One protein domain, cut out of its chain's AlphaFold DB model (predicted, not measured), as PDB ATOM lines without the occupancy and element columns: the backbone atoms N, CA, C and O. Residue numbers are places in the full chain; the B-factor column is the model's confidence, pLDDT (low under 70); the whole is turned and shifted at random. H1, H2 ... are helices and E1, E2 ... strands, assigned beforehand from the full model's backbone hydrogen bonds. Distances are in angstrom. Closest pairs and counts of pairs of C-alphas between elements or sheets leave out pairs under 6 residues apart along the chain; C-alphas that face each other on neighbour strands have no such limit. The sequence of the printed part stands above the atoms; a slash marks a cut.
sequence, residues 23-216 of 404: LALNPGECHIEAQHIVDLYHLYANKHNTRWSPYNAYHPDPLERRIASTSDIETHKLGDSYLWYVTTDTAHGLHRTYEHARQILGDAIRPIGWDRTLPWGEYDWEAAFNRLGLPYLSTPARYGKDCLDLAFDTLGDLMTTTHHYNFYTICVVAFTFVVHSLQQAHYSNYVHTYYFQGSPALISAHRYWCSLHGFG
ATOM      1  N   LEU A  23     152.194 149.937 207.286       84.56
ATOM      2  CA  LEU A  23     152.038 150.156 208.719       84.56
ATOM      3  C   LEU A  23     150.561 150.081 209.094       84.56
ATOM      4  O   LEU A  23     149.731 150.768 208.504       84.56
ATOM      5  N   ALA A  24     150.224 149.219 210.051       84.88
ATOM      6  CA  ALA A  24     148.879 149.167 210.607       84.88
ATOM      7  C   ALA A  24     148.694 150.358 211.547       84.88
ATOM      8  O   ALA A  24     149.372 150.424 212.570       84.88
ATOM      9  N   LEU A  25     147.775 151.266 211.222       85.69
ATOM     10  CA  LEU A  25     147.472 152.409 212.081       85.69
ATOM     11  C   LEU A  25     146.220 152.137 212.913       85.69
ATOM     12  O   LEU A  25     145.212 151.624 212.420       85.69
ATOM     13  N   ASN A  26     146.263 152.479 214.197       87.69
ATOM     14  CA  ASN A  26     145.043 152.639 214.982       87.69
ATOM     15  C   ASN A  26     144.375 153.991 214.658       87.69
ATOM     16  O   ASN A  26     145.035 154.900 214.156       87.69
ATOM     17  N   PRO A  27     143.081 154.182 214.983       88.31
ATOM     18  CA  PRO A  27     142.396 155.433 214.672       88.31
ATOM     19  C   PRO A  27     143.129 156.670 215.195       88.31
ATOM     20  O   PRO A  27     143.254 157.651 214.475       88.31
ATOM     21  N   GLY A  28     143.668 156.630 216.418       88.12
ATOM     22  CA  GLY A  28     144.412 157.754 216.989       88.12
ATOM     23  C   GLY A  28     145.705 158.085 216.236       88.12
ATOM     24  O   GLY A  28     146.126 159.233 216.248       88.12
ATOM     25  N   GLU A  29     146.334 157.112 215.580       89.00
ATOM     26  CA  GLU A  29     147.480 157.332 214.686       89.00
ATOM     27  C   GLU A  29     147.048 157.984 213.388       89.00
ATOM     28  O   GLU A  29     147.668 158.959 212.985       89.00
ATOM     29  N   CYS A  30     145.940 157.535 212.793       90.88
ATOM     30  CA  CYS A  30     145.418 158.162 211.583       90.88
ATOM     31  C   CYS A  30     145.131 159.656 211.787       90.88
ATOM     32  O   CYS A  30     145.430 160.454 210.910       90.88
ATOM     33  N   HIS A  31     144.598 160.056 212.946       92.31
ATOM     34  CA  HIS A  31     144.364 161.475 213.243       92.31
ATOM     35  C   HIS A  31     145.668 162.277 213.340       92.31
ATOM     36  O   HIS A  31     145.726 163.403 212.850       92.31
ATOM     37  N   ILE A  32     146.712 161.705 213.951       91.38
ATOM     38  CA  ILE A  32     148.023 162.361 214.053       91.38
ATOM     39  C   ILE A  32     148.668 162.485 212.673       91.38
ATOM     40  O   ILE A  32     149.134 163.562 212.328       91.38
ATOM     41  N   GLU A  33     148.659 161.420 211.872       91.75
ATOM     42  CA  GLU A  33     149.240 161.435 210.524       91.75
ATOM     43  C   GLU A  33     148.473 162.377 209.589       91.75
ATOM     44  O   GLU A  33     149.076 163.129 208.830       91.75
ATOM     45  N   ALA A  34     147.142 162.409 209.687       94.19
ATOM     46  CA  ALA A  34     146.317 163.365 208.958       94.19
ATOM     47  C   ALA A  34     146.668 164.814 209.325       94.19
ATOM     48  O   ALA A  34     146.845 165.642 208.433       94.19
ATOM     49  N   GLN A  35     146.814 165.121 210.620       95.19
ATOM     50  CA  GLN A  35     147.252 166.444 211.066       95.19
ATOM     51  C   GLN A  35     148.658 166.772 210.566       95.19
ATOM     52  O   GLN A  35     148.886 167.869 210.067       95.19
ATOM     53  N   HIS A  36     149.575 165.812 210.634       93.56
ATOM     54  CA  HIS A  36     150.937 165.992 210.151       93.56
ATOM     55  C   HIS A  36     150.958 166.344 208.659       93.56
ATOM     56  O   HIS A  36     151.609 167.308 208.279       93.56
ATOM     57  N   ILE A  37     150.165 165.675 207.812       95.44
ATOM     58  CA  ILE A  37     150.037 166.025 206.383       95.44
ATOM     59  C   ILE A  37     149.531 167.467 206.189       95.44
ATOM     60  O   ILE A  37     150.039 168.176 205.319       95.44
ATOM     61  N   VAL A  38     148.562 167.924 206.994       95.75
ATOM     62  CA  VAL A  38     148.093 169.325 206.964       95.75
ATOM     63  C   VAL A  38     149.213 170.292 207.349       95.75
ATOM     64  O   VAL A  38     149.397 171.315 206.685       95.75
ATOM     65  N   ASP A  39     149.995 169.957 208.373       94.81
ATOM     66  CA  ASP A  39     151.130 170.770 208.810       94.81
ATOM     67  C   ASP A  39     152.206 170.847 207.715       94.81
ATOM     68  O   ASP A  39     152.710 171.935 207.419       94.81
ATOM     69  N   LEU A  40     152.517 169.721 207.058       94.62
ATOM     70  CA  LEU A  40     153.431 169.680 205.912       94.62
ATOM     71  C   LEU A  40     152.938 170.592 204.788       94.62
ATOM     72  O   LEU A  40     153.705 171.417 204.288       94.62
ATOM     73  N   TYR A  41     151.654 170.491 204.428       96.62
ATOM     74  CA  TYR A  41     151.039 171.338 203.410       96.62
ATOM     75  C   TYR A  41     151.204 172.828 203.733       96.62
ATOM     76  O   TYR A  41     151.750 173.582 202.926       96.62
ATOM     77  N   HIS A  42     150.803 173.263 204.928       95.00
ATOM     78  CA  HIS A  42     150.853 174.678 205.290       95.00
ATOM     79  C   HIS A  42     152.274 175.244 205.405       95.00
ATOM     80  O   HIS A  42     152.481 176.422 205.105       95.00
ATOM     81  N   LEU A  43     153.255 174.435 205.811       92.38
ATOM     82  CA  LEU A  43     154.640 174.885 205.958       92.38
ATOM     83  C   LEU A  43     155.428 174.859 204.642       92.38
ATOM     84  O   LEU A  43     156.328 175.687 204.459       92.38
ATOM     85  N   TYR A  44     155.117 173.919 203.745       92.06
ATOM     86  CA  TYR A  44     155.982 173.589 202.611       92.06
ATOM     87  C   TYR A  44     155.379 173.873 201.228       92.06
ATOM     88  O   TYR A  44     156.135 173.996 200.268       92.06
ATOM     89  N   ALA A  45     154.063 174.078 201.089       93.38
ATOM     90  CA  ALA A  45     153.434 174.245 199.771       93.38
ATOM     91  C   ALA A  45     154.040 175.357 198.899       93.38
ATOM     92  O   ALA A  45     154.227 175.163 197.704       93.38
ATOM     93  N   ASN A  46     154.427 176.484 199.502       90.69
ATOM     94  CA  ASN A  46     155.062 177.603 198.790       90.69
ATOM     95  C   ASN A  46     156.581 177.433 198.592       90.69
ATOM     96  O   ASN A  46     157.253 178.360 198.147       90.69
ATOM     97  N   LYS A  47     157.147 176.297 199.009       89.62
ATOM     98  CA  LYS A  47     158.581 175.969 198.926       89.62
ATOM     99  C   LYS A  47     158.845 174.819 197.968       89.62
ATOM    100  O   LYS A  47     159.946 174.765 197.413       89.62
ATOM    101  N   HIS A  48     157.849 173.955 197.764       90.94
ATOM    102  CA  HIS A  48     157.915 172.819 196.851       90.94
ATOM    103  C   HIS A  48     158.483 173.243 195.498       90.94
ATOM    104  O   HIS A  48     157.959 174.153 194.863       90.94
ATOM    105  N   ASN A  49     159.594 172.622 195.099       88.44
ATOM    106  CA  ASN A  49     160.255 172.817 193.805       88.44
ATOM    107  C   ASN A  49     160.583 174.266 193.392       88.44
ATOM    108  O   ASN A  49     160.858 174.550 192.222       88.44
ATOM    109  N   THR A  50     160.683 175.175 194.364       81.69
ATOM    110  CA  THR A  50     161.088 176.573 194.126       81.69
ATOM    111  C   THR A  50     162.530 176.710 193.623       81.69
ATOM    112  O   THR A  50     162.866 177.691 192.958       81.69
ATOM    113  N   ARG A  51     163.374 175.708 193.882       77.56
ATOM    114  CA  ARG A  51     164.786 175.634 193.479       77.56
ATOM    115  C   ARG A  51     165.110 174.285 192.850       77.56
ATOM    116  O   ARG A  51     164.438 173.298 193.134       77.56
ATOM    117  N   TRP A  52     166.143 174.245 192.010       72.62
ATOM    118  CA  TRP A  52     166.673 172.979 191.500       72.62
ATOM    119  C   TRP A  52     167.361 172.200 192.626       72.62
ATOM    120  O   TRP A  52     168.121 172.769 193.407       72.62
ATOM    121  N   SER A  53     167.101 170.899 192.685       69.12
ATOM    122  CA  SER A  53     167.776 169.936 193.548       69.12
ATOM    123  C   SER A  53     168.013 168.633 192.769       69.12
ATOM    124  O   SER A  53     167.295 168.354 191.805       69.12
ATOM    125  N   PRO A  54     168.983 167.788 193.164       65.19
ATOM    126  CA  PRO A  54     169.171 166.475 192.540       65.19
ATOM    127  C   PRO A  54     167.914 165.592 192.599       65.19
ATOM    128  O   PRO A  54     167.729 164.733 191.741       65.19
ATOM    129  N   TYR A  55     167.045 165.822 193.588       62.91
ATOM    130  CA  TYR A  55     165.802 165.083 193.785       62.91
ATOM    131  C   TYR A  55     164.690 165.518 192.826       62.91
ATOM    132  O   TYR A  55     163.850 164.700 192.465       62.91
ATOM    133  N   ASN A  56     164.708 166.773 192.365       72.75
ATOM    134  CA  ASN A  56     163.646 167.331 191.532       72.75
ATOM    135  C   ASN A  56     164.070 167.669 190.099       72.75
ATOM    136  O   ASN A  56     163.209 167.991 189.287       72.75
ATOM    137  N   ALA A  57     165.363 167.618 189.761       65.00
ATOM    138  CA  ALA A  57     165.828 168.110 188.467       65.00
ATOM    139  C   ALA A  57     165.444 167.210 187.285       65.00
ATOM    140  O   ALA A  57     165.183 167.692 186.184       65.00
ATOM    141  N   TYR A  58     165.383 165.902 187.535       72.75
ATOM    142  CA  TYR A  58     165.164 164.881 186.510       72.75
ATOM    143  C   TYR A  58     164.110 163.851 186.916       72.75
ATOM    144  O   TYR A  58     164.024 162.789 186.300       72.75
ATOM    145  N   HIS A  59     163.326 164.130 187.964       82.12
ATOM    146  CA  HIS A  59     162.285 163.202 188.386       82.12
ATOM    147  C   HIS A  59     161.237 163.078 187.270       82.12
ATOM    148  O   HIS A  59     160.760 164.097 186.777       82.12
ATOM    149  N   PRO A  60     160.876 161.868 186.825       81.50
ATOM    150  CA  PRO A  60     160.037 161.730 185.642       81.50
ATOM    151  C   PRO A  60     158.585 162.172 185.895       81.50
ATOM    152  O   PRO A  60     157.929 162.625 184.963       81.50
ATOM    153  N   ASP A  61     158.102 162.110 187.142       86.06
ATOM    154  CA  ASP A  61     156.783 162.630 187.538       86.06
ATOM    155  C   ASP A  61     156.788 164.167 187.679       86.06
ATOM    156  O   ASP A  61     157.459 164.678 188.587       86.06
ATOM    157  N   PRO A  62     156.018 164.910 186.851       87.00
ATOM    158  CA  PRO A  62     155.865 166.363 186.942       87.00
ATOM    159  C   PRO A  62     155.340 166.883 188.285       87.00
ATOM    160  O   PRO A  62     155.553 168.059 188.581       87.00
ATOM    161  N   LEU A  63     154.670 166.058 189.101       90.19
ATOM    162  CA  LEU A  63     154.275 166.449 190.457       90.19
ATOM    163  C   LEU A  63     155.490 166.673 191.367       90.19
ATOM    164  O   LEU A  63     155.526 167.618 192.158       90.19
ATOM    165  N   GLU A  64     156.478 165.792 191.236       87.75
ATOM    166  CA  GLU A  64     157.635 165.675 192.123       87.75
ATOM    167  C   GLU A  64     158.837 166.476 191.603       87.75
ATOM    168  O   GLU A  64     159.651 166.941 192.400       87.75
ATOM    169  N   ARG A  65     158.946 166.714 190.284       87.19
ATOM    170  CA  ARG A  65     160.013 167.558 189.709       87.19
ATOM    171  C   ARG A  65     159.677 169.040 189.618       87.19
ATOM    172  O   ARG A  65     158.523 169.468 189.549       87.19
ATOM    173  N   ARG A  66     160.733 169.848 189.505       87.69
ATOM    174  CA  ARG A  66     160.614 171.245 189.098       87.69
ATOM    175  C   ARG A  66     160.226 171.319 187.619       87.69
ATOM    176  O   ARG A  66     160.930 170.805 186.753       87.69
ATOM    177  N   ILE A  67     159.108 171.991 187.353       88.44
ATOM    178  CA  ILE A  67     158.636 172.341 186.001       88.44
ATOM    179  C   ILE A  67     159.770 173.018 185.212       88.44
ATOM    180  O   ILE A  67     160.289 174.065 185.608       88.44
ATOM    181  N   ALA A  68     160.167 172.385 184.113       83.06
ATOM    182  CA  ALA A  68     161.303 172.742 183.284       83.06
ATOM    183  C   ALA A  68     160.892 173.720 182.180       83.06
ATOM    184  O   ALA A  68     160.006 173.446 181.370       83.06
ATOM    185  N   SER A  69     161.607 174.841 182.079       79.50
ATOM    186  CA  SER A  69     161.307 175.896 181.104       79.50
ATOM    187  C   SER A  69     161.429 175.464 179.641       79.50
ATOM    188  O   SER A  69     160.923 176.150 178.763       79.50
ATOM    189  N   THR A  70     162.139 174.371 179.351       78.50
ATOM    190  CA  THR A  70     162.397 173.897 177.983       78.50
ATOM    191  C   THR A  70     161.322 172.971 177.425       78.50
ATOM    192  O   THR A  70     161.241 172.838 176.208       78.50
ATOM    193  N   SER A  71     160.550 172.299 178.283       84.38
ATOM    194  CA  SER A  71     159.587 171.255 177.884       84.38
ATOM    195  C   SER A  71     158.188 171.470 178.444       84.38
ATOM    196  O   SER A  71     157.210 171.058 177.828       84.38
ATOM    197  N   ASP A  72     158.083 172.121 179.600       90.62
ATOM    198  CA  ASP A  72     156.827 172.198 180.344       90.62
ATOM    199  C   ASP A  72     156.203 173.587 180.288       90.62
ATOM    200  O   ASP A  72     155.107 173.790 180.804       90.62
ATOM    201  N   ILE A  73     156.910 174.559 179.707       93.12
ATOM    202  CA  ILE A  73     156.485 175.954 179.655       93.12
ATOM    203  C   ILE A  73     156.522 176.445 178.215       93.12
ATOM    204  O   ILE A  73     157.531 176.318 177.523       93.12
ATOM    205  N   GLU A  74     155.428 177.063 177.791       94.31
ATOM    206  CA  GLU A  74     155.336 177.801 176.539       94.31
ATOM    207  C   GLU A  74     155.154 179.295 176.816       94.31
ATOM    208  O   GLU A  74     154.641 179.718 177.857       94.31
ATOM    209  N   THR A  75     155.631 180.126 175.889       93.56
ATOM    210  CA  THR A  75     155.615 181.580 176.053       93.56
ATOM    211  C   THR A  75     155.099 182.261 174.805       93.56
ATOM    212  O   THR A  75     155.632 182.071 173.712       93.56
ATOM    213  N   HIS A  76     154.078 183.094 174.964       93.38
ATOM    214  CA  HIS A  76     153.474 183.845 173.873       93.38
ATOM    215  C   HIS A  76     153.688 185.339 174.094       93.38
ATOM    216  O   HIS A  76     153.379 185.888 175.149       93.38
ATOM    217  N   LYS A  77     154.217 186.025 173.080       92.56
ATOM    218  CA  LYS A  77     154.400 187.475 173.135       92.56
ATOM    219  C   LYS A  77     153.089 188.183 172.788       92.56
ATOM    220  O   LYS A  77     152.573 188.004 171.685       92.56
ATOM    221  N   LEU A  78     152.598 189.030 173.692       89.69
ATOM    222  CA  LEU A  78     151.417 189.870 173.500       89.69
ATOM    223  C   LEU A  78     151.810 191.347 173.646       89.69
ATOM    224  O   LEU A  78     151.949 191.869 174.750       89.69
ATOM    225  N   GLY A  79     152.010 192.027 172.514       90.62
ATOM    226  CA  GLY A  79     152.523 193.399 172.501       90.62
ATOM    227  C   GLY A  79     153.940 193.472 173.081       90.62
ATOM    228  O   GLY A  79     154.845 192.804 172.576       90.62
ATOM    229  N   ASP A  80     154.112 194.262 174.141       90.31
ATOM    230  CA  ASP A  80     155.377 194.405 174.877       90.31
ATOM    231  C   ASP A  80     155.491 193.454 176.084       90.31
ATOM    232  O   ASP A  80     156.505 193.456 176.780       90.31
ATOM    233  N   SER A  81     154.475 192.618 176.316       92.56
ATOM    234  CA  SER A  81     154.409 191.673 177.433       92.56
ATOM    235  C   SER A  81     154.506 190.222 176.959       92.56
ATOM    236  O   SER A  81     154.360 189.912 175.772       92.56
ATOM    237  N   TYR A  82     154.758 189.325 177.908       92.94
ATOM    238  CA  TYR A  82     154.779 187.882 177.694       92.94
ATOM    239  C   TYR A  82     153.688 187.230 178.530       92.94
ATOM    240  O   TYR A  82     153.494 187.597 179.684       92.94
ATOM    241  N   LEU A  83     153.007 186.264 177.928       95.44
ATOM    242  CA  LEU A  83     152.097 185.344 178.586       95.44
ATOM    243  C   LEU A  83     152.780 183.986 178.680       95.44
ATOM    244  O   LEU A  83     153.384 183.527 177.707       95.44
ATOM    245  N   TRP A  84     152.685 183.368 179.848       95.75
ATOM    246  CA  TRP A  84     153.325 182.097 180.161       95.75
ATOM    247  C   TRP A  84     152.257 181.036 180.373       95.75
ATOM    248  O   TRP A  84     151.284 181.286 181.080       95.75
ATOM    249  N   TYR A  85     152.446 179.856 179.798       95.62
ATOM    250  CA  TYR A  85     151.531 178.734 179.979       95.62
ATOM    251  C   TYR A  85     152.316 177.475 180.298       95.62
ATOM    252  O   TYR A  85     153.484 177.341 179.925       95.62
ATOM    253  N   VAL A  86     151.664 176.554 181.000       95.06
ATOM    254  CA  VAL A  86     152.136 175.175 181.061       95.06
ATOM    255  C   VAL A  86     151.857 174.558 179.692       95.06
ATOM    256  O   VAL A  86     150.770 174.759 179.152       95.06
ATOM    257  N   THR A  87     152.823 173.847 179.106       93.44
ATOM    258  CA  THR A  87     152.623 173.211 177.794       93.44
ATOM    259  C   THR A  87     151.422 172.280 177.829       93.44
ATOM    260  O   THR A  87     151.162 171.641 178.848       93.44
ATOM    261  N   THR A  88     150.708 172.175 176.706       91.81
ATOM    262  CA  THR A  88     149.483 171.366 176.608       91.81
ATOM    263  C   THR A  88     149.671 169.938 177.127       91.81
ATOM    264  O   THR A  88     148.847 169.465 177.905       91.81
ATOM    265  N   ASP A  89     150.779 169.281 176.774       90.44
ATOM    266  CA  ASP A  89     151.063 167.904 177.201       90.44
ATOM    267  C   ASP A  89     151.230 167.805 178.726       90.44
ATOM    268  O   ASP A  89     150.617 166.960 179.383       90.44
ATOM    269  N   THR A  90     152.002 168.721 179.319       92.12
ATOM    270  CA  THR A  90     152.206 168.763 180.775       92.12
ATOM    271  C   THR A  90     150.912 169.123 181.503       92.12
ATOM    272  O   THR A  90     150.581 168.505 182.513       92.12
ATOM    273  N   ALA A  91     150.157 170.097 180.987       94.19
ATOM    274  CA  ALA A  91     148.898 170.540 181.571       94.19
ATOM    275  C   ALA A  91     147.861 169.410 181.574       94.19
ATOM    276  O   ALA A  91     147.276 169.137 182.619       94.19
ATOM    277  N   HIS A  92     147.699 168.689 180.459       91.88
ATOM    278  CA  HIS A  92     146.808 167.531 180.381       91.88
ATOM    279  C   HIS A  92     147.190 166.434 181.381       91.88
ATOM    280  O   HIS A  92     146.316 165.925 182.088       91.88
ATOM    281  N   GLY A  93     148.478 166.085 181.469       91.94
ATOM    282  CA  GLY A  93     148.964 165.101 182.438       91.94
ATOM    283  C   GLY A  93     148.646 165.516 183.876       91.94
ATOM    284  O   GLY A  93     148.066 164.742 184.638       91.94
ATOM    285  N   LEU A  94     148.935 166.770 184.226       95.69
ATOM    286  CA  LEU A  94     148.649 167.315 185.552       95.69
ATOM    287  C   LEU A  94     147.147 167.371 185.850       95.69
ATOM    288  O   LEU A  94     146.735 166.925 186.917       95.69
ATOM    289  N   HIS A  95     146.305 167.833 184.921       95.19
ATOM    290  CA  HIS A  95     144.848 167.863 185.108       95.19
ATOM    291  C   HIS A  95     144.268 166.485 185.376       95.19
ATOM    292  O   HIS A  95     143.436 166.333 186.272       95.19
ATOM    293  N   ARG A  96     144.719 165.467 184.632       94.00
ATOM    294  CA  ARG A  96     144.295 164.083 184.858       94.00
ATOM    295  C   ARG A  96     144.675 163.606 186.251       94.00
ATOM    296  O   ARG A  96     143.837 163.022 186.938       94.00
ATOM    297  N   THR A  97     145.889 163.904 186.691       95.50
ATOM    298  CA  THR A  97     146.355 163.526 188.025       95.50
ATOM    299  C   THR A  97     145.608 164.278 189.129       95.50
ATOM    300  O   THR A  97     145.188 163.669 190.113       95.50
ATOM    301  N   TYR A  98     145.346 165.575 188.950       97.50
ATOM    302  CA  TYR A  98     144.562 166.395 189.879       97.50
ATOM    303  C   TYR A  98     143.128 165.885 190.024       97.50
ATOM    304  O   TYR A  98     142.597 165.794 191.136       97.50
ATOM    305  N   GLU A  99     142.501 165.531 188.901       97.31
ATOM    306  CA  GLU A  99     141.168 164.939 188.863       97.31
ATOM    307  C   GLU A  99     141.153 163.579 189.567       97.31
ATOM    308  O   GLU A  99     140.289 163.334 190.412       97.31
ATOM    309  N   HIS A 100     142.130 162.719 189.275       96.88
ATOM    310  CA  HIS A 100     142.236 161.401 189.889       96.88
ATOM    311  C   HIS A 100     142.423 161.487 191.407       96.88
ATOM    312  O   HIS A 100     141.691 160.829 192.148       96.88
ATOM    313  N   ALA A 101     143.324 162.351 191.885       96.94
ATOM    314  CA  ALA A 101     143.536 162.592 193.312       96.94
ATOM    315  C   ALA A 101     142.240 163.038 194.010       96.94
ATOM    316  O   ALA A 101     141.913 162.589 195.110       96.94
ATOM    317  N   ARG A 102     141.445 163.881 193.344       96.25
ATOM    318  CA  ARG A 102     140.153 164.332 193.865       96.25
ATOM    319  C   ARG A 102     139.101 163.222 193.864       96.25
ATOM    320  O   ARG A 102     138.327 163.130 194.815       96.25
ATOM    321  N   GLN A 103     139.091 162.361 192.845       97.88
ATOM    322  CA  GLN A 103     138.210 161.193 192.786       97.88
ATOM    323  C   GLN A 103     138.491 160.206 193.923       97.88
ATOM    324  O   GLN A 103     137.557 159.790 194.606       97.88
ATOM    325  N   ILE A 104     139.757 159.841 194.146       96.50
ATOM    326  CA  ILE A 104     140.111 158.890 195.211       96.50
ATOM    327  C   ILE A 104     139.815 159.470 196.600       96.50
ATOM    328  O   ILE A 104     139.301 158.753 197.457       96.50
ATOM    329  N   LEU A 105     140.032 160.776 196.804       96.75
ATOM    330  CA  LEU A 105     139.682 161.447 198.055       96.75
ATOM    331  C   LEU A 105     138.169 161.429 198.295       96.75
ATOM    332  O   LEU A 105     137.718 161.131 199.401       96.75
ATOM    333  N   GLY A 106     137.379 161.753 197.271       96.75
ATOM    334  CA  GLY A 106     135.923 161.755 197.372       96.75
ATOM    335  C   GLY A 106     135.341 160.364 197.602       96.75
ATOM    336  O   GLY A 106     134.425 160.221 198.409       96.75
ATOM    337  N   ASP A 107     135.915 159.325 197.001       96.31
ATOM    338  CA  ASP A 107     135.503 157.939 197.245       96.31
ATOM    339  C   ASP A 107     135.803 157.466 198.673       96.31
ATOM    340  O   ASP A 107     135.013 156.704 199.249       96.31
ATOM    341  N   ALA A 108     136.911 157.941 199.248       94.44
ATOM    342  CA  ALA A 108     137.309 157.653 200.619       94.44
ATOM    343  C   ALA A 108     136.455 158.432 201.638       94.44
ATOM    344  O   ALA A 108     135.844 157.862 202.541       94.44
ATOM    345  N   ILE A 109     136.352 159.752 201.489       94.69
ATOM    346  CA  ILE A 109     135.700 160.623 202.480       94.69
ATOM    347  C   ILE A 109     134.175 160.681 202.305       94.69
ATOM    348  O   ILE A 109     133.445 160.886 203.278       94.69
ATOM    349  N   ARG A 110     133.681 160.471 201.079       94.00
ATOM    350  CA  ARG A 110     132.257 160.451 200.701       94.00
ATOM    351  C   ARG A 110     131.489 161.675 201.212       94.00
ATOM    352  O   ARG A 110     130.645 161.548 202.110       94.00
ATOM    353  N   PRO A 111     131.760 162.884 200.682       96.69
ATOM    354  CA  PRO A 111     130.906 164.034 200.954       96.69
ATOM    355  C   PRO A 111     129.448 163.754 200.552       96.69
ATOM    356  O   PRO A 111     129.158 162.884 199.728       96.69
ATOM    357  N   ILE A 112     128.499 164.462 201.170       96.56
ATOM    358  CA  ILE A 112     127.074 164.270 200.866       96.56
ATOM    359  C   ILE A 112     126.839 164.621 199.394       96.56
ATOM    360  O   ILE A 112     127.243 165.688 198.946       96.56
ATOM    361  N   GLY A 113     126.185 163.716 198.663       96.12
ATOM    362  CA  GLY A 113     125.928 163.891 197.234       96.12
ATOM    363  C   GLY A 113     127.136 163.631 196.332       96.12
ATOM    364  O   GLY A 113     127.058 163.978 195.161       96.12
ATOM    365  N   TRP A 114     128.224 163.039 196.849       97.75
ATOM    366  CA  TRP A 114     129.415 162.704 196.064       97.75
ATOM    367  C   TRP A 114     129.081 161.918 194.791       97.75
ATOM    368  O   TRP A 114     128.462 160.853 194.856       97.75
ATOM    369  N   ASP A 115     129.561 162.427 193.657       96.62
ATOM    370  CA  ASP A 115     129.527 161.763 192.361       96.62
ATOM    371  C   ASP A 115     130.942 161.729 191.774       96.62
ATOM    372  O   ASP A 115     131.517 162.758 191.409       96.62
ATOM    373  N   ARG A 116     131.498 160.518 191.648       95.62
ATOM    374  CA  ARG A 116     132.839 160.286 191.096       95.62
ATOM    375  C   ARG A 116     132.985 160.808 189.661       95.62
ATOM    376  O   ARG A 116     134.093 161.147 189.252       95.62
ATOM    377  N   THR A 117     131.893 160.883 188.898       95.88
ATOM    378  CA  THR A 117     131.893 161.417 187.526       95.88
ATOM    379  C   THR A 117     131.924 162.946 187.480       95.88
ATOM    380  O   THR A 117     132.255 163.522 186.445       95.88
ATOM    381  N   LEU A 118     131.658 163.606 188.610       95.81
ATOM    382  CA  LEU A 118     131.696 165.054 188.781       95.81
ATOM    383  C   LEU A 118     132.665 165.442 189.918       95.81
ATOM    384  O   LEU A 118     132.249 166.068 190.894       95.81
ATOM    385  N   PRO A 119     133.971 165.125 189.827       95.25
ATOM    386  CA  PRO A 119     134.922 165.323 190.932       95.25
ATOM    387  C   PRO A 119     135.147 166.797 191.304       95.25
ATOM    388  O   PRO A 119     135.550 167.121 192.425       95.25
ATOM    389  N   TRP A 120     134.847 167.704 190.374       95.81
ATOM    390  CA  TRP A 120     134.922 169.156 190.547       95.81
ATOM    391  C   TRP A 120     133.595 169.795 190.980       95.81
ATOM    392  O   TRP A 120     133.495 171.019 190.995       95.81
ATOM    393  N   GLY A 121     132.581 168.990 191.314       93.69
ATOM    394  CA  GLY A 121     131.311 169.477 191.846       93.69
ATOM    395  C   GLY A 121     131.457 170.249 193.162       93.69
ATOM    396  O   GLY A 121     132.471 170.167 193.865       93.69
ATOM    397  N   GLU A 122     130.417 171.007 193.499       93.94
ATOM    398  CA  GLU A 122     130.320 171.712 194.775       93.94
ATOM    399  C   GLU A 122     129.942 170.721 195.879       93.94
ATOM    400  O   GLU A 122     128.787 170.319 196.016       93.94
ATOM    401  N   TYR A 123     130.937 170.318 196.664       96.00
ATOM    402  CA  TYR A 123     130.759 169.424 197.802       96.00
ATOM    403  C   TYR A 123     131.198 170.113 199.089       96.00
ATOM    404  O   TYR A 123     132.215 170.809 199.117       96.00
ATOM    405  N   ASP A 124     130.469 169.862 200.175       96.38
ATOM    406  CA  ASP A 124     130.877 170.274 201.517       96.38
ATOM    407  C   ASP A 124     131.961 169.321 202.044       96.38
ATOM    408  O   ASP A 124     131.701 168.352 202.771       96.38
ATOM    409  N   TRP A 125     133.188 169.560 201.575       95.25
ATOM    410  CA  TRP A 125     134.365 168.793 201.959       95.25
ATOM    411  C   TRP A 125     134.650 168.946 203.448       95.25
ATOM    412  O   TRP A 125     134.826 167.941 204.126       95.25
ATOM    413  N   GLU A 126     134.628 170.166 203.981       96.25
ATOM    414  CA  GLU A 126     134.932 170.425 205.389       96.25
ATOM    415  C   GLU A 126     134.008 169.634 206.323       96.25
ATOM    416  O   GLU A 126     134.486 168.921 207.209       96.25
ATOM    417  N   ALA A 127     132.691 169.641 206.082       96.75
ATOM    418  CA  ALA A 127     131.775 168.813 206.859       96.75
ATOM    419  C   ALA A 127     132.068 167.313 206.706       96.75
ATOM    420  O   ALA A 127     131.852 166.545 207.644       96.75
ATOM    421  N   ALA A 128     132.542 166.870 205.540       96.25
ATOM    422  CA  ALA A 128     132.893 165.474 205.307       96.25
ATOM    423  C   ALA A 128     134.138 165.026 206.084       96.25
ATOM    424  O   ALA A 128     134.099 163.961 206.702       96.25
ATOM    425  N   PHE A 129     135.179 165.858 206.144       95.94
ATOM    426  CA  PHE A 129     136.340 165.632 207.010       95.94
ATOM    427  C   PHE A 129     135.942 165.655 208.494       95.94
ATOM    428  O   PHE A 129     136.264 164.725 209.236       95.94
ATOM    429  N   ASN A 130     135.137 166.641 208.906       95.81
ATOM    430  CA  ASN A 130     134.675 166.783 210.289       95.81
ATOM    431  C   ASN A 130     133.866 165.571 210.780       95.81
ATOM    432  O   ASN A 130     134.003 165.173 211.937       95.81
ATOM    433  N   ARG A 131     133.064 164.922 209.917       95.50
ATOM    434  CA  ARG A 131     132.352 163.673 210.268       95.50
ATOM    435  C   ARG A 131     133.293 162.529 210.647       95.50
ATOM    436  O   ARG A 131     132.890 161.649 211.402       95.50
ATOM    437  N   LEU A 132     134.510 162.531 210.109       93.81
ATOM    438  CA  LEU A 132     135.542 161.535 210.393       93.81
ATOM    439  C   LEU A 132     136.487 161.973 211.522       93.81
ATOM    440  O   LEU A 132     137.393 161.221 211.859       93.81
ATOM    441  N   GLY A 133     136.285 163.163 212.102       95.12
ATOM    442  CA  GLY A 133     137.187 163.745 213.098       95.12
ATOM    443  C   GLY A 133     138.519 164.233 212.521       95.12
ATOM    444  O   GLY A 133     139.444 164.495 213.284       95.12
ATOM    445  N   LEU A 134     138.635 164.347 211.195       95.94
ATOM    446  CA  LEU A 134     139.881 164.680 210.505       95.94
ATOM    447  C   LEU A 134     139.989 166.186 210.225       95.94
ATOM    448  O   LEU A 134     138.967 166.828 209.974       95.94
ATOM    449  N   PRO A 135     141.208 166.756 210.215       96.12
ATOM    450  CA  PRO A 135     141.408 168.151 209.845       96.12
ATOM    451  C   PRO A 135     141.119 168.364 208.355       96.12
ATOM    452  O   PRO A 135     141.456 167.524 207.518       96.12
ATOM    453  N   TYR A 136     140.502 169.496 208.014       94.25
ATOM    454  CA  TYR A 136     140.201 169.829 206.625       94.25
ATOM    455  C   TYR A 136     141.445 170.355 205.897       94.25
ATOM    456  O   TYR A 136     141.981 171.410 206.235       94.25
ATOM    457  N   LEU A 137     141.876 169.638 204.855       93.81
ATOM    458  CA  LEU A 137     142.912 170.102 203.935       93.81
ATOM    459  C   LEU A 137     142.290 171.041 202.887       93.81
ATOM    460  O   LEU A 137     141.693 170.599 201.903       93.81
ATOM    461  N   SER A 138     142.408 172.352 203.113       91.81
ATOM    462  CA  SER A 138     141.768 173.370 202.276       91.81
ATOM    463  C   SER A 138     142.296 173.362 200.840       91.81
ATOM    464  O   SER A 138     143.504 173.497 200.620       91.81
ATOM    465  N   THR A 139     141.387 173.287 199.864       93.50
ATOM    466  CA  THR A 139     141.742 173.375 198.442       93.50
ATOM    467  C   THR A 139     142.363 174.746 198.119       93.50
ATOM    468  O   THR A 139     141.775 175.766 198.491       93.50
ATOM    469  N   PRO A 140     143.521 174.805 197.425       94.31
ATOM    470  CA  PRO A 140     144.119 176.062 197.003       94.31
ATOM    471  C   PRO A 140     143.168 176.875 196.123       94.31
ATOM    472  O   PRO A 140     142.372 176.326 195.355       94.31
ATOM    473  N   ALA A 141     143.276 178.200 196.193       90.88
ATOM    474  CA  ALA A 141     142.504 179.073 195.321       90.88
ATOM    475  C   ALA A 141     142.788 178.738 193.852       90.88
ATOM    476  O   ALA A 141     143.943 178.587 193.470       90.88
ATOM    477  N   ARG A 142     141.728 178.656 193.038       89.81
ATOM    478  CA  ARG A 142     141.777 178.335 191.600       89.81
ATOM    479  C   ARG A 142     142.286 176.927 191.251       89.81
ATOM    480  O   ARG A 142     142.337 176.619 190.066       89.81
ATOM    481  N   TYR A 143     142.569 176.056 192.224       94.50
ATOM    482  CA  TYR A 143     142.795 174.633 191.961       94.50
ATOM    483  C   TYR A 143     141.488 173.988 191.481       94.50
ATOM    484  O   TYR A 143     140.475 174.007 192.185       94.50
ATOM    485  N   GLY A 144     141.494 173.441 190.270       92.31
ATOM    486  CA  GLY A 144     140.270 173.096 189.557       92.31
ATOM    487  C   GLY A 144     140.529 172.404 188.226       92.31
ATOM    488  O   GLY A 144     141.676 172.262 187.807       92.31
ATOM    489  N   LYS A 145     139.440 172.031 187.549       91.56
ATOM    490  CA  LYS A 145     139.457 171.345 186.251       91.56
ATOM    491  C   LYS A 145     140.344 172.039 185.211       91.56
ATOM    492  O   LYS A 145     141.142 171.378 184.569       91.56
ATOM    493  N   ASP A 146     140.240 173.362 185.138       89.69
ATOM    494  CA  ASP A 146     140.842 174.179 184.078       89.69
ATOM    495  C   ASP A 146     141.979 175.070 184.640       89.69
ATOM    496  O   ASP A 146     142.295 176.141 184.126       89.69
ATOM    497  N   CYS A 147     142.578 174.678 185.775       92.38
ATOM    498  CA  CYS A 147     143.455 175.554 186.569       92.38
ATOM    499  C   CYS A 147     144.801 175.915 185.920       92.38
ATOM    500  O   CYS A 147     145.473 176.825 186.405       92.38
ATOM    501  N   LEU A 148     145.170 175.226 184.836       94.75
ATOM    502  CA  LEU A 148     146.400 175.457 184.065       94.75
ATOM    503  C   LEU A 148     146.116 175.881 182.612       94.75
ATOM    504  O   LEU A 148     147.058 176.076 181.853       94.75
ATOM    505  N   ASP A 149     144.842 176.059 182.234       90.12
ATOM    506  CA  ASP A 149     144.449 176.463 180.871       90.12
ATOM    507  C   ASP A 149     144.646 177.962 180.618       90.12
ATOM    508  O   ASP A 149     144.660 178.433 179.477       90.12
ATOM    509  N   LEU A 150     144.747 178.741 181.695       88.88
ATOM    510  CA  LEU A 150     144.881 180.185 181.628       88.88
ATOM    511  C   LEU A 150     146.346 180.608 181.636       88.88
ATOM    512  O   LEU A 150     147.189 180.030 182.318       88.88
ATOM    513  N   ALA A 151     146.606 181.687 180.907       92.50
ATOM    514  CA  ALA A 151     147.896 182.346 180.903       92.50
ATOM    515  C   ALA A 151     148.251 182.903 182.284       92.50
ATOM    516  O   ALA A 151     147.399 183.457 182.985       92.50
ATOM    517  N   PHE A 152     149.538 182.866 182.597       94.06
ATOM    518  CA  PHE A 152     150.144 183.579 183.707       94.06
ATOM    519  C   PHE A 152     150.884 184.816 183.195       94.06
ATOM    520  O   PHE A 152     151.546 184.782 182.153       94.06
ATOM    521  N   ASP A 153     150.805 185.903 183.962       93.81
ATOM    522  CA  ASP A 153     151.470 187.169 183.635       93.81
ATOM    523  C   ASP A 153     152.992 187.085 183.819       93.81
ATOM    524  O   ASP A 153     153.757 187.792 183.158       93.81
ATOM    525  N   THR A 154     153.453 186.206 184.713       93.50
ATOM    526  CA  THR A 154     154.874 186.004 184.984       93.50
ATOM    527  C   THR A 154     155.228 184.521 185.065       93.50
ATOM    528  O   THR A 154     154.436 183.689 185.509       93.50
ATOM    529  N   LEU A 155     156.466 184.196 184.681       91.56
ATOM    530  CA  LEU A 155     157.029 182.856 184.849       91.56
ATOM    531  C   LEU A 155     157.053 182.431 186.329       91.56
ATOM    532  O   LEU A 155     156.802 181.272 186.646       91.56
ATOM    533  N   GLY A 156     157.338 183.369 187.236       91.38
ATOM    534  CA  GLY A 156     157.380 183.101 188.674       91.38
ATOM    535  C   GLY A 156     156.020 182.687 189.235       91.38
ATOM    536  O   GLY A 156     155.950 181.722 189.998       91.38
ATOM    537  N   ASP A 157     154.945 183.360 188.814       92.62
ATOM    538  CA  ASP A 157     153.580 183.026 189.233       92.62
ATOM    539  C   ASP A 157     153.146 181.670 188.684       92.62
ATOM    540  O   ASP A 157     152.568 180.878 189.429       92.62
ATOM    541  N   LEU A 158     153.475 181.373 187.419       94.12
ATOM    542  CA  LEU A 158     153.236 180.061 186.817       94.12
ATOM    543  C   LEU A 158     153.906 178.960 187.636       94.12
ATOM    544  O   LEU A 158     153.242 178.023 188.066       94.12
ATOM    545  N   MET A 159     155.214 179.076 187.876       91.62
ATOM    546  CA  MET A 159     155.963 178.033 188.578       91.62
ATOM    547  C   MET A 159     155.453 177.854 190.009       91.62
ATOM    548  O   MET A 159     155.136 176.736 190.402       91.62
ATOM    549  N   THR A 160     155.297 178.950 190.755       92.00
ATOM    550  CA  THR A 160     154.839 178.907 192.151       92.00
ATOM    551  C   THR A 160     153.443 178.298 192.259       92.00
ATOM    552  O   THR A 160     153.210 177.437 193.104       92.00
ATOM    553  N   THR A 161     152.519 178.702 191.382       94.69
ATOM    554  CA  THR A 161     151.138 178.205 191.398       94.69
ATOM    555  C   THR A 161     151.077 176.727 191.026       94.69
ATOM    556  O   THR A 161     150.467 175.938 191.748       94.69
ATOM    557  N   THR A 162     151.747 176.324 189.943       95.12
ATOM    558  CA  THR A 162     151.771 174.924 189.499       95.12
ATOM    559  C   THR A 162     152.430 174.020 190.540       95.12
ATOM    560  O   THR A 162     151.901 172.955 190.848       95.12
ATOM    561  N   HIS A 163     153.544 174.439 191.151       94.81
ATOM    562  CA  HIS A 163     154.184 173.655 192.213       94.81
ATOM    563  C   HIS A 163     153.314 173.567 193.467       94.81
ATOM    564  O   HIS A 163     153.209 172.493 194.052       94.81
ATOM    565  N   HIS A 164     152.618 174.641 193.849       96.00
ATOM    566  CA  HIS A 164     151.655 174.591 194.953       96.00
ATOM    567  C   HIS A 164     150.553 173.561 194.662       96.00
ATOM    568  O   HIS A 164     150.279 172.697 195.496       96.00
ATOM    569  N   TYR A 165     149.960 173.584 193.467       97.31
ATOM    570  CA  TYR A 165     148.946 172.601 193.068       97.31
ATOM    571  C   TYR A 165     149.480 171.166 193.066       97.31
ATOM    572  O   TYR A 165     148.802 170.261 193.559       97.31
ATOM    573  N   ASN A 166     150.707 170.955 192.586       96.38
ATOM    574  CA  ASN A 166     151.362 169.649 192.625       96.38
ATOM    575  C   ASN A 166     151.516 169.147 194.061       96.38
ATOM    576  O   ASN A 166     151.092 168.035 194.369       96.38
ATOM    577  N   PHE A 167     152.042 169.981 194.962       97.00
ATOM    578  CA  PHE A 167     152.229 169.585 196.354       97.00
ATOM    579  C   PHE A 167     150.902 169.328 197.069       97.00
ATOM    580  O   PHE A 167     150.765 168.338 197.782       97.00
ATOM    581  N   TYR A 168     149.892 170.166 196.824       98.00
ATOM    582  CA  TYR A 168     148.538 169.921 197.318       98.00
ATOM    583  C   TYR A 168     148.011 168.553 196.864       98.00
ATOM    584  O   TYR A 168     147.458 167.808 197.670       98.00
ATOM    585  N   THR A 169     148.212 168.202 195.592       98.12
ATOM    586  CA  THR A 169     147.789 166.913 195.022       98.12
ATOM    587  C   THR A 169     148.482 165.742 195.714       98.12
ATOM    588  O   THR A 169     147.811 164.797 196.127       98.12
ATOM    589  N   ILE A 170     149.799 165.832 195.913       97.25
ATOM    590  CA  ILE A 170     150.587 164.833 196.651       97.25
ATOM    591  C   ILE A 170     150.045 164.672 198.082       97.25
ATOM    592  O   ILE A 170     149.791 163.555 198.538       97.25
ATOM    593  N   CYS A 171     149.780 165.782 198.778       97.62
ATOM    594  CA  CYS A 171     149.178 165.755 200.110       97.62
ATOM    595  C   CYS A 171     147.786 165.108 200.106       97.62
ATOM    596  O   CYS A 171     147.499 164.319 201.000       97.62
ATOM    597  N   VAL A 172     146.933 165.382 199.114       97.69
ATOM    598  CA  VAL A 172     145.602 164.759 198.982       97.69
ATOM    599  C   VAL A 172     145.698 163.236 198.837       97.69
ATOM    600  O   VAL A 172     144.936 162.506 199.479       97.69
ATOM    601  N   VAL A 173     146.637 162.742 198.027       96.75
ATOM    602  CA  VAL A 173     146.865 161.299 197.850       96.75
ATOM    603  C   VAL A 173     147.348 160.670 199.161       96.75
ATOM    604  O   VAL A 173     146.764 159.685 199.619       96.75
ATOM    605  N   ALA A 174     148.338 161.278 199.822       95.38
ATOM    606  CA  ALA A 174     148.819 160.839 201.133       95.38
ATOM    607  C   ALA A 174     147.679 160.783 202.166       95.38
ATOM    608  O   ALA A 174     147.510 159.791 202.878       95.38
ATOM    609  N   PHE A 175     146.841 161.820 202.198       95.38
ATOM    610  CA  PHE A 175     145.692 161.903 203.095       95.38
ATOM    611  C   PHE A 175     144.686 160.777 202.834       95.38
ATOM    612  O   PHE A 175     144.163 160.171 203.769       95.38
ATOM    613  N   THR A 176     144.447 160.454 201.562       95.62
ATOM    614  CA  THR A 176     143.529 159.384 201.149       95.62
ATOM    615  C   THR A 176     143.974 158.026 201.697       95.62
ATOM    616  O   THR A 176     143.142 157.274 202.206       95.62
ATOM    617  N   PHE A 177     145.277 157.725 201.694       93.38
ATOM    618  CA  PHE A 177     145.788 156.491 202.304       93.38
ATOM    619  C   PHE A 177     145.532 156.427 203.814       93.38
ATOM    620  O   PHE A 177     145.137 155.377 204.327       93.38
ATOM    621  N   VAL A 178     145.691 157.548 204.523       93.38
ATOM    622  CA  VAL A 178     145.376 157.633 205.957       93.38
ATOM    623  C   VAL A 178     143.880 157.414 206.209       93.38
ATOM    624  O   VAL A 178     143.511 156.678 207.127       93.38
ATOM    625  N   VAL A 179     143.007 157.989 205.372       94.00
ATOM    626  CA  VAL A 179     141.548 157.801 205.462       94.00
ATOM    627  C   VAL A 179     141.162 156.345 205.222       94.00
ATOM    628  O   VAL A 179     140.381 155.794 205.997       94.00
ATOM    629  N   HIS A 180     141.727 155.699 204.198       93.12
ATOM    630  CA  HIS A 180     141.490 154.279 203.934       93.12
ATOM    631  C   HIS A 180     141.846 153.414 205.143       93.12
ATOM    632  O   HIS A 180     141.048 152.567 205.541       93.12
ATOM    633  N   SER A 181     142.994 153.665 205.774       91.38
ATOM    634  CA  SER A 181     143.384 152.956 206.993       91.38
ATOM    635  C   SER A 181     142.427 153.228 208.163       91.38
ATOM    636  O   SER A 181     141.970 152.281 208.805       91.38
ATOM    637  N   LEU A 182     142.044 154.493 208.394       92.75
ATOM    638  CA  LEU A 182     141.102 154.876 209.455       92.75
ATOM    639  C   LEU A 182     139.751 154.170 209.309       92.75
ATOM    640  O   LEU A 182     139.192 153.666 210.281       92.75
ATOM    641  N   GLN A 183     139.224 154.147 208.087       91.75
ATOM    642  CA  GLN A 183     137.940 153.534 207.762       91.75
ATOM    643  C   GLN A 183     138.025 152.013 207.601       91.75
ATOM    644  O   GLN A 183     137.003 151.370 207.367       91.75
ATOM    645  N   GLN A 184     139.226 151.441 207.712       89.12
ATOM    646  CA  GLN A 184     139.505 150.037 207.429       89.12
ATOM    647  C   GLN A 184     139.001 149.613 206.043       89.12
ATOM    648  O   GLN A 184     138.419 148.535 205.863       89.12
ATOM    649  N   ALA A 185     139.193 150.490 205.057       83.19
ATOM    650  CA  ALA A 185     138.868 150.205 203.673       83.19
ATOM    651  C   ALA A 185     139.546 148.891 203.255       83.19
ATOM    652  O   ALA A 185     140.669 148.584 203.655       83.19
ATOM    653  N   HIS A 186     138.830 148.073 202.484       80.69
ATOM    654  CA  HIS A 186     139.293 146.739 202.082       80.69
ATOM    655  C   HIS A 186     139.592 145.784 203.253       80.69
ATOM    656  O   HIS A 186     140.388 144.859 203.105       80.69
ATOM    657  N   TYR A 187     138.925 145.968 204.397       81.44
ATOM    658  CA  TYR A 187     139.072 145.130 205.594       81.44
ATOM    659  C   TYR A 187     140.481 145.169 206.209       81.44
ATOM    660  O   TYR A 187     140.894 144.220 206.878       81.44
ATOM    661  N   SER A 188     141.225 146.258 205.992       83.31
ATOM    662  CA  SER A 188     142.583 146.431 206.509       83.31
ATOM    663  C   SER A 188     142.795 147.853 207.024       83.31
ATOM    664  O   SER A 188     142.326 148.808 206.417       83.31
ATOM    665  N   ASN A 189     143.554 147.998 208.108       82.69
ATOM    666  CA  ASN A 189     144.011 149.291 208.618       82.69
ATOM    667  C   ASN A 189     145.454 149.615 208.192       82.69
ATOM    668  O   ASN A 189     146.118 150.433 208.830       82.69
ATOM    669  N   TYR A 190     145.967 148.963 207.149       85.81
ATOM    670  CA  TYR A 190     147.317 149.221 206.666       85.81
ATOM    671  C   TYR A 190     147.370 150.491 205.817       85.81
ATOM    672  O   TYR A 190     146.564 150.686 204.911       85.81
ATOM    673  N   VAL A 191     148.362 151.331 206.095       85.81
ATOM    674  CA  VAL A 191     148.809 152.412 205.216       85.81
ATOM    675  C   VAL A 191     150.020 151.931 204.431       85.81
ATOM    676  O   VAL A 191     150.957 151.380 205.010       85.81
ATOM    677  N   HIS A 192     150.016 152.169 203.119       83.81
ATOM    678  CA  HIS A 192     151.170 151.942 202.253       83.81
ATOM    679  C   HIS A 192     152.195 153.061 202.449       83.81
ATOM    680  O   HIS A 192     152.097 154.134 201.856       83.81
ATOM    681  N   THR A 193     153.185 152.808 203.295       83.31
ATOM    682  CA  THR A 193     154.238 153.766 203.671       83.31
ATOM    683  C   THR A 193     155.163 154.118 202.501       83.31
ATOM    684  O   THR A 193     155.716 155.213 202.479       83.31
ATOM    685  N   TYR A 194     155.273 153.248 201.487       82.50
ATOM    686  CA  TYR A 194     156.097 153.493 200.298       82.50
ATOM    687  C   TYR A 194     155.736 154.777 199.557       82.50
ATOM    688  O   TYR A 194     156.627 155.413 199.010       82.50
ATOM    689  N   TYR A 195     154.466 155.191 199.545       85.25
ATOM    690  CA  TYR A 195     154.101 156.465 198.924       85.25
ATOM    691  C   TYR A 195     154.730 157.653 199.670       85.25
ATOM    692  O   TYR A 195     155.293 158.559 199.065       85.25
ATOM    693  N   PHE A 196     154.708 157.604 201.002       87.88
ATOM    694  CA  PHE A 196     155.238 158.652 201.875       87.88
ATOM    695  C   PHE A 196     156.764 158.734 201.826       87.88
ATOM    696  O   PHE A 196     157.330 159.820 201.883       87.88
ATOM    697  N   GLN A 197     157.420 157.579 201.722       82.00
ATOM    698  CA  GLN A 197     158.879 157.446 201.716       82.00
ATOM    699  C   GLN A 197     159.484 157.511 200.319       82.00
ATOM    700  O   GLN A 197     160.681 157.722 200.177       82.00
ATOM    701  N   GLY A 198     158.677 157.251 199.295       80.94
ATOM    702  CA  GLY A 198     159.089 157.289 197.902       80.94
ATOM    703  C   GLY A 198     158.916 158.665 197.279       80.94
ATOM    704  O   GLY A 198     159.627 158.958 196.328       80.94
ATOM    705  N   SER A 199     158.012 159.499 197.808       88.00
ATOM    706  CA  SER A 199     157.770 160.864 197.328       88.00
ATOM    707  C   SER A 199     158.867 161.818 197.818       88.00
ATOM    708  O   SER A 199     158.927 162.110 199.022       88.00
ATOM    709  N   PRO A 200     159.725 162.350 196.923       85.38
ATOM    710  CA  PRO A 200     160.711 163.355 197.302       85.38
ATOM    711  C   PRO A 200     160.064 164.590 197.934       85.38
ATOM    712  O   PRO A 200     160.584 165.102 198.924       85.38
ATOM    713  N   ALA A 201     158.894 165.021 197.448       89.31
ATOM    714  CA  ALA A 201     158.180 166.159 198.016       89.31
ATOM    715  C   ALA A 201     157.778 165.935 199.480       89.31
ATOM    716  O   ALA A 201     157.990 166.810 200.323       89.31
ATOM    717  N   LEU A 202     157.207 164.769 199.803       90.25
ATOM    718  CA  LEU A 202     156.787 164.443 201.169       90.25
ATOM    719  C   LEU A 202     157.984 164.304 202.109       90.25
ATOM    720  O   LEU A 202     157.932 164.805 203.235       90.25
ATOM    721  N   ILE A 203     159.072 163.684 201.648       86.25
ATOM    722  CA  ILE A 203     160.316 163.584 202.416       86.25
ATOM    723  C   ILE A 203     160.881 164.976 202.693       86.25
ATOM    724  O   ILE A 203     161.205 165.293 203.839       86.25
ATOM    725  N   SER A 204     160.981 165.825 201.675       85.19
ATOM    726  CA  SER A 204     161.539 167.172 201.804       85.19
ATOM    727  C   SER A 204     160.683 168.056 202.708       85.19
ATOM    728  O   SER A 204     161.217 168.707 203.610       85.19
ATOM    729  N   ALA A 205     159.358 167.983 202.582       89.44
ATOM    730  CA  ALA A 205     158.440 168.651 203.494       89.44
ATOM    731  C   ALA A 205     158.572 168.139 204.935       89.44
ATOM    732  O   ALA A 205     158.639 168.938 205.871       89.44
ATOM    733  N   HIS A 206     158.656 166.819 205.132       88.75
ATOM    734  CA  HIS A 206     158.823 166.222 206.454       88.75
ATOM    735  C   HIS A 206     160.143 166.641 207.106       88.75
ATOM    736  O   HIS A 206     160.159 167.028 208.273       88.75
ATOM    737  N   ARG A 207     161.242 166.652 206.348       84.62
ATOM    738  CA  ARG A 207     162.552 167.128 206.815       84.62
ATOM    739  C   ARG A 207     162.512 168.610 207.186       84.62
ATOM    740  O   ARG A 207     163.076 168.988 208.214       84.62
ATOM    741  N   TYR A 208     161.827 169.437 206.396       85.88
ATOM    742  CA  TYR A 208     161.620 170.851 206.715       85.88
ATOM    743  C   TYR A 208     160.840 171.024 208.026       85.88
ATOM    744  O   TYR A 208     161.268 171.770 208.908       85.88
ATOM    745  N   TRP A 209     159.747 170.274 208.199       89.81
ATOM    746  CA  TRP A 209     158.975 170.242 209.442       89.81
ATOM    747  C   TRP A 209     159.836 169.799 210.635       89.81
ATOM    748  O   TRP A 209     159.822 170.464 211.672       89.81
ATOM    749  N   CYS A 210     160.644 168.746 210.481       86.44
ATOM    750  CA  CYS A 210     161.544 168.249 211.524       86.44
ATOM    751  C   CYS A 210     162.555 169.313 211.960       86.44
ATOM    752  O   CYS A 210     162.706 169.569 213.155       86.44
ATOM    753  N   SER A 211     163.185 169.981 210.989       82.75
ATOM    754  CA  SER A 211     164.135 171.071 211.227       82.75
ATOM    755  C   SER A 211     163.504 172.225 212.014       82.75
ATOM    756  O   SER A 211     164.074 172.689 213.002       82.75
ATOM    757  N   LEU A 212     162.284 172.640 211.649       84.12
ATOM    758  CA  LEU A 212     161.556 173.701 212.357       84.12
ATOM    759  C   LEU A 212     161.219 173.347 213.812       84.12
ATOM    760  O   LEU A 212     161.149 174.240 214.655       84.12
ATOM    761  N   HIS A 213     161.035 172.062 214.112       83.62
ATOM    762  CA  HIS A 213     160.697 171.575 215.451       83.62
ATOM    763  C   HIS A 213     161.916 171.076 216.245       83.62
ATOM    764  O   HIS A 213     161.762 170.557 217.348       83.62
ATOM    765  N   GLY A 214     163.134 171.262 215.720       79.88
ATOM    766  CA  GLY A 214     164.378 170.897 216.403       79.88
ATOM    767  C   GLY A 214     164.676 169.396 216.426       79.88
ATOM    768  O   GLY A 214     165.507 168.955 217.223       79.88
ATOM    769  N   PHE A 215     164.021 168.608 215.573       81.88
ATOM    770  CA  PHE A 215     164.355 167.200 215.378       81.88
ATOM    771  C   PHE A 215     165.606 167.061 214.501       81.88
ATOM    772  O   PHE A 215     165.837 167.855 213.588       81.88
ATOM    773  N   GLY A 216     166.419 166.040 214.779       74.31
ATOM    774  CA  GLY A 216     167.580 165.714 213.950       74.31
ATOM    775  C   GLY A 216     167.151 165.296 212.545       74.31
ATOM    776  O   GLY A 216     166.184 164.556 212.385       74.31
TER     777      GLY A 216
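Overview. This is residues 23 to 216 of the 404 residues of an uncharacterized protein of Ceratobasidium theobromae (UniProt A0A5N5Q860). A flat slab of three long helices has H4 in the middle, with H1 along one side and H2 along the other; the strand hairpin E1 and E2 extends it at one end, and H6 crosses H1 and H4. The 194 printed residues hold H1, E1, E2, H2, H3, H4, H5 and H6 in that order, mostly helix; the two-strand sheet is antiparallel. The whole is compact, with a radius of gyration of the C-alphas of 17.5 A and spans of 58 by 45 by 24 A.

Arrangement. H1, residues 27 to 44, touches H4, residues 155 to 182, opposite ways at a shallow tilt of 4 degrees, with C-alphas 27 and 182 closest at 5.4 A. In the hairpin of E1, residues 73 to 78, and E2, residues 81 to 86, N 76 and O 83 are 2.9 A apart, within hydrogen-bond range. The closest C-alphas of E2 and H4 are 84 and 155, 6.0 A apart. H2, residues 88 to 109, touches H4 at a shallow tilt of 29 degrees, the same way, C-alphas 105 and 176 closest at 5.4 A. H3, residues 125 to 131, is close to H2 but not clearly touching, C-alphas 109 and 128 closest at 6.3 A. H5, residues 193 to 198, and H6, residues 200 to 212, only just touch, only at the corner, with 3 pairs of C-alphas within 8 A. H6 is about perpendicular to H1 at 88 degrees and touches its residues 39 to 44, C-alphas 44 and 205 closest at 5.6 A. Every O i to N i+4 pair is within hydrogen-bond range in the six helices.

Along the chain. H1 starts at C-alpha 27 (142.396, 155.433, 214.672) and is 25.7 A long, H2 31.2 A, H4 40.5 A. H6 ends at C-alpha 212 (161.556, 173.701, 212.357).

Size, cuts and confidence. C-alphas 80 and 187 are farthest apart, 60.3 A. The printed part has no cut. The links H1 to E1, H2 to H3 and H3 to H4 are long. Residues 53 to 55 and 57 have pLDDT under 70.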